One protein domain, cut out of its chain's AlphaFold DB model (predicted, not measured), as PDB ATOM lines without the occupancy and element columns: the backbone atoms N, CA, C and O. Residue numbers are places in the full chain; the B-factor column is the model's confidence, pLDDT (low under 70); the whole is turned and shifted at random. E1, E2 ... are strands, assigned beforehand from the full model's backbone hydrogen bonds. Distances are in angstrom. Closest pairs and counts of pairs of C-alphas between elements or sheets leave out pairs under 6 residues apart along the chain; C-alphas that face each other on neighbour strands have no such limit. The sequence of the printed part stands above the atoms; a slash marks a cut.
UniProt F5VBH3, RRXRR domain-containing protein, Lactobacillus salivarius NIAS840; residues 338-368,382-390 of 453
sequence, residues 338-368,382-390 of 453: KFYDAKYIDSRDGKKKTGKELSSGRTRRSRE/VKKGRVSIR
ATOM      1  N   LYS A 338     -35.322 -22.751 -18.700       83.19
ATOM      2  CA  LYS A 338     -36.351 -23.781 -18.855       83.19
ATOM      3  C   LYS A 338     -36.142 -24.855 -17.796       83.19
ATOM      4  O   LYS A 338     -35.044 -25.390 -17.675       83.19
ATOM      5  N   PHE A 339     -37.191 -25.164 -17.042       84.94
ATOM      6  CA  PHE A 339     -37.219 -26.315 -16.147       84.94
ATOM      7  C   PHE A 339     -37.896 -27.482 -16.863       84.94
ATOM      8  O   PHE A 339     -38.989 -27.329 -17.407       84.94
ATOM      9  N   TYR A 340     -37.231 -28.626 -16.864       88.31
ATOM     10  CA  TYR A 340     -37.758 -29.893 -17.337       88.31
ATOM     11  C   TYR A 340     -37.986 -30.764 -16.113       88.31
ATOM     12  O   TYR A 340     -37.048 -31.032 -15.364       88.31
ATOM     13  N   ASP A 341     -39.235 -31.162 -15.903       88.56
ATOM     14  CA  ASP A 341     -39.610 -31.959 -14.743       88.56
ATOM     15  C   ASP A 341     -38.986 -33.359 -14.794       88.56
ATOM     16  O   ASP A 341     -38.655 -33.875 -15.868       88.56
ATOM     17  N   ALA A 342     -38.836 -33.973 -13.623       92.50
ATOM     18  CA  ALA A 342     -38.453 -35.371 -13.532       92.50
ATOM     19  C   ALA A 342     -39.566 -36.255 -14.113       92.50
ATOM     20  O   ALA A 342     -40.753 -35.922 -14.012       92.50
ATOM     21  N   LYS A 343     -39.179 -37.382 -14.714       95.25
ATOM     22  CA  LYS A 343     -40.113 -38.393 -15.223       95.25
ATOM     23  C   LYS A 343     -40.029 -39.651 -14.373       95.25
ATOM     24  O   LYS A 343     -38.924 -40.087 -14.058       95.25
ATOM     25  N   TYR A 344     -41.190 -40.208 -14.057       95.31
ATOM     26  CA  TYR A 344     -41.380 -41.415 -13.261       95.31
ATOM     27  C   TYR A 344     -42.243 -42.413 -14.032       95.31
ATOM     28  O   TYR A 344     -43.012 -42.007 -14.907       95.31
ATOM     29  N   ILE A 345     -42.133 -43.692 -13.697       94.75
ATOM     30  CA  ILE A 345     -43.102 -44.715 -14.104       94.75
ATOM     31  C   ILE A 345     -44.289 -44.650 -13.132       94.75
ATOM     32  O   ILE A 345     -44.082 -44.652 -11.916       94.75
ATOM     33  N   ASP A 346     -45.514 -44.535 -13.646       93.25
ATOM     34  CA  ASP A 346     -46.738 -44.616 -12.836       93.25
ATOM     35  C   ASP A 346     -47.074 -46.088 -12.553       93.25
ATOM     36  O   ASP A 346     -47.072 -46.919 -13.461       93.25
ATOM     37  N   SER A 347     -47.333 -46.428 -11.289       93.19
ATOM     38  CA  SER A 347     -47.613 -47.803 -10.868       93.19
ATOM     39  C   SER A 347     -48.911 -48.378 -11.429       93.19
ATOM     40  O   SER A 347     -49.022 -49.598 -11.477       93.19
ATOM     41  N   ARG A 348     -49.864 -47.531 -11.833       92.00
ATOM     42  CA  ARG A 348     -51.208 -47.947 -12.263       92.00
ATOM     43  C   ARG A 348     -51.278 -48.356 -13.729       92.00
ATOM     44  O   ARG A 348     -52.052 -49.232 -14.074       92.00
ATOM     45  N   ASP A 349     -50.508 -47.689 -14.588       92.44
ATOM     46  CA  ASP A 349     -50.550 -47.900 -16.042       92.44
ATOM     47  C   ASP A 349     -49.172 -48.160 -16.670       92.44
ATOM     48  O   ASP A 349     -49.073 -48.310 -17.885       92.44
ATOM     49  N   GLY A 350     -48.093 -48.173 -15.877       91.12
ATOM     50  CA  GLY A 350     -46.724 -48.396 -16.352       91.12
ATOM     51  C   GLY A 350     -46.167 -47.275 -17.239       91.12
ATOM     52  O   GLY A 350     -45.050 -47.378 -17.750       91.12
ATOM     53  N   LYS A 351     -46.906 -46.174 -17.443       94.38
ATOM     54  CA  LYS A 351     -46.517 -45.115 -18.384       94.38
ATOM     55  C   LYS A 351     -45.588 -44.094 -17.736       94.38
ATOM     56  O   LYS A 351     -45.625 -43.818 -16.537       94.38
ATOM     57  N   LYS A 352     -44.753 -43.466 -18.573       93.81
ATOM     58  CA  LYS A 352     -43.837 -42.391 -18.162       93.81
ATOM     59  C   LYS A 352     -44.616 -41.095 -17.940       93.81
ATOM     60  O   LYS A 352     -44.974 -40.428 -18.910       93.81
ATOM     61  N   LYS A 353     -44.786 -40.697 -16.681       91.56
ATOM     62  CA  LYS A 353     -45.454 -39.450 -16.282       91.56
ATOM     63  C   LYS A 353     -44.488 -38.462 -15.639       91.56
ATOM     64  O   LYS A 353     -43.440 -38.812 -15.097       91.56
ATOM     65  N   THR A 354     -44.812 -37.185 -15.748       91.62
ATOM     66  CA  THR A 354     -44.061 -36.082 -15.144       91.62
ATOM     67  C   THR A 354     -44.343 -35.969 -13.646       91.62
ATOM     68  O   THR A 354     -45.407 -36.351 -13.156       91.62
ATOM     69  N   GLY A 355     -43.409 -35.384 -12.895       85.06
ATOM     70  CA  GLY A 355     -43.614 -35.070 -11.478       85.06
ATOM     71  C   GLY A 355     -44.863 -34.214 -11.213       85.06
ATOM     72  O   GLY A 355     -45.511 -34.376 -10.178       85.06
ATOM     73  N   LYS A 356     -45.227 -33.330 -12.144       84.69
ATOM     74  CA  LYS A 356     -46.446 -32.519 -12.101       84.69
ATOM     75  C   LYS A 356     -47.722 -33.358 -12.216       84.69
ATOM     76  O   LYS A 356     -48.682 -33.051 -11.520       84.69
ATOM     77  N   GLU A 357     -47.744 -34.378 -13.068       85.25
ATOM     78  CA  GLU A 357     -48.907 -35.271 -13.221       85.25
ATOM     79  C   GLU A 357     -49.097 -36.145 -11.977       85.25
ATOM     80  O   GLU A 357     -50.209 -36.296 -11.487       85.25
ATOM     81  N   LEU A 358     -47.998 -36.625 -11.393       88.50
ATOM     82  CA  LEU A 358     -48.002 -37.386 -10.142       88.50
ATOM     83  C   LEU A 358     -47.760 -36.471  -8.935       88.50
ATOM     84  O   LEU A 358     -46.835 -36.699  -8.150       88.50
ATOM     85  N   SER A 359     -48.500 -35.364  -8.825       83.69
ATOM     86  CA  SER A 359     -48.332 -34.400  -7.725       83.69
ATOM     87  C   SER A 359     -49.071 -34.824  -6.452       83.69
ATOM     88  O   SER A 359     -50.003 -35.615  -6.492       83.69
ATOM     89  N   SER A 360     -48.689 -34.262  -5.304       79.62
ATOM     90  CA  SER A 360     -49.355 -34.551  -4.027       79.62
ATOM     91  C   SER A 360     -50.648 -33.761  -3.806       79.62
ATOM     92  O   SER A 360     -51.160 -33.769  -2.696       79.62
ATOM     93  N   GLY A 361     -51.103 -32.954  -4.773       70.94
ATOM     94  CA  GLY A 361     -52.276 -32.072  -4.632       70.94
ATOM     95  C   GLY A 361     -52.124 -30.892  -3.651       70.94
ATOM     96  O   GLY A 361     -52.812 -29.886  -3.786       70.94
ATOM     97  N   ARG A 362     -51.185 -30.957  -2.693       68.12
ATOM     98  CA  ARG A 362     -50.959 -29.923  -1.665       68.12
ATOM     99  C   ARG A 362     -50.679 -28.540  -2.266       68.12
ATOM    100  O   ARG A 362     -49.651 -28.320  -2.909       68.12
ATOM    101  N   THR A 363     -51.547 -27.578  -1.954       57.72
ATOM    102  CA  THR A 363     -51.382 -26.156  -2.308       57.72
ATOM    103  C   THR A 363     -50.664 -25.350  -1.220       57.72
ATOM    104  O   THR A 363     -50.024 -24.338  -1.520       57.72
ATOM    105  N   ARG A 364     -50.723 -25.799   0.045       60.41
ATOM    106  CA  ARG A 364     -50.019 -25.223   1.203       60.41
ATOM    107  C   ARG A 364     -49.438 -26.330   2.085       60.41
ATOM    108  O   ARG A 364     -49.914 -27.460   2.072       60.41
ATOM    109  N   ARG A 365     -48.380 -26.005   2.833       58.22
ATOM    110  CA  ARG A 365     -47.742 -26.946   3.770       58.22
ATOM    111  C   ARG A 365     -48.448 -27.000   5.128       58.22
ATOM    112  O   ARG A 365     -48.468 -28.063   5.719       58.22
ATOM    113  N   SER A 366     -49.039 -25.891   5.566       61.50
ATOM    114  CA  SER A 366     -49.504 -25.654   6.942       61.50
ATOM    115  C   SER A 366     -50.919 -26.143   7.268       61.50
ATOM    116  O   SER A 366     -51.420 -25.836   8.338       61.50
ATOM    117  N   ARG A 367     -51.612 -26.796   6.335       57.91
ATOM    118  CA  ARG A 367     -52.959 -27.329   6.561       57.91
ATOM    119  C   ARG A 367     -53.096 -28.627   5.786       57.91
ATOM    120  O   ARG A 367     -52.737 -28.660   4.604       57.91
ATOM    121  N   GLU A 368     -53.593 -29.659   6.450       56.53
ATOM    122  CA  GLU A 368     -54.021 -30.879   5.784       56.53
ATOM    123  C   GLU A 368     -55.347 -30.607   5.084       56.53
ATOM    124  O   GLU A 368     -56.264 -29.992   5.624       56.53
ATOM    125  N   VAL A 382     -37.166 -42.490 -14.247       94.56
ATOM    126  CA  VAL A 382     -36.564 -42.628 -15.590       94.56
ATOM    127  C   VAL A 382     -35.694 -41.433 -15.996       94.56
ATOM    128  O   VAL A 382     -34.705 -41.583 -16.707       94.56
ATOM    129  N   LYS A 383     -36.078 -40.203 -15.624       94.25
ATOM    130  CA  LYS A 383     -35.281 -39.000 -15.929       94.25
ATOM    131  C   LYS A 383     -35.254 -38.050 -14.747       94.25
ATOM    132  O   LYS A 383     -36.304 -37.650 -14.241       94.25
ATOM    133  N   LYS A 384     -34.050 -37.616 -14.363       93.88
ATOM    134  CA  LYS A 384     -33.865 -36.528 -13.396       93.88
ATOM    135  C   LYS A 384     -34.401 -35.221 -13.987       93.88
ATOM    136  O   LYS A 384     -34.229 -34.936 -15.174       93.88
ATOM    137  N   GLY A 385     -35.064 -34.429 -13.146       92.56
ATOM    138  CA  GLY A 385     -35.462 -33.077 -13.517       92.56
ATOM    139  C   GLY A 385     -34.215 -32.235 -13.766       92.56
ATOM    140  O   GLY A 385     -33.221 -32.380 -13.055       92.56
ATOM    141  N   ARG A 386     -34.245 -31.375 -14.782       92.38
ATOM    142  CA  ARG A 386     -33.088 -30.554 -15.154       92.38
ATOM    143  C   ARG A 386     -33.477 -29.131 -15.491       92.38
ATOM    144  O   ARG A 386     -34.581 -28.849 -15.955       92.38
ATOM    145  N   VAL A 387     -32.521 -28.236 -15.318       88.88
ATOM    146  CA  VAL A 387     -32.634 -26.834 -15.697       88.88
ATOM    147  C   VAL A 387     -31.734 -26.581 -16.901       88.88
ATOM    148  O   VAL A 387     -30.569 -26.949 -16.894       88.88
ATOM    149  N   SER A 388     -32.261 -25.922 -17.929       85.50
ATOM    150  CA  SER A 388     -31.477 -25.417 -19.057       85.50
ATOM    151  C   SER A 388     -31.554 -23.897 -19.074       85.50
ATOM    152  O   SER A 388     -32.651 -23.341 -19.053       85.50
ATOM    153  N   ILE A 389     -30.407 -23.218 -19.097       85.25
ATOM    154  CA  ILE A 389     -30.328 -21.754 -19.130       85.25
ATOM    155  C   ILE A 389     -29.744 -21.335 -20.473       85.25
ATOM    156  O   ILE A 389     -28.652 -21.756 -20.843       85.25
ATOM    157  N   ARG A 390     -30.461 -20.479 -21.201       78.94
ATOM    158  CA  ARG A 390     -29.925 -19.821 -22.392       78.94
ATOM    159  C   ARG A 390     -28.910 -18.757 -21.965       78.94
ATOM    160  O   ARG A 390     -29.306 -17.789 -21.323       78.94
TER     161      ARG A 390
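What this domain is: This is residues 338 to 368 and 382 to 390 of the 453 residues of the protein "RRXRR domain-containing protein" of Lactobacillus salivarius NIAS840 (UniProt F5VBH3). With little regular structure, this is a narrow ribbon of two small strand pairs, E1 with E4 and then the hairpin of E2 and E3, from which residues 359 to 368 stick out. The 40 printed residues hold four named strands, E1 to E4, both sheets antiparallel, and no named helix: all strand, with 13 residues in named elements. It is only just loose, close to extended, with a radius of gyration of the C-alphas of 12.9 A, and flat, 37 by 31 by 11 A.

Where its parts are: Find C-alpha 338 at (-36.351, -23.781, -18.855), where E1, residues 338 to 340, begins its 6.5 A. Next come E2, 343 to 345, 7.1 A, E3, 352 to 354, 7.0 A, and E4, 386 to 389, 10.0 A, ending at (-30.328, -21.754, -19.130).

How they stand to each other: E1 runs on into E2 at 13 degrees. Look at N 340 and O 386, 2.8 A, between E1 and E4, and N 344 and O 353, 2.8 A, between E2 and E3.

The domain as a whole: Residues 369 to 381 are cut out, a 30.0 A gap between C-alphas 368 and 382. Residues 362 to 368 have pLDDT under 70.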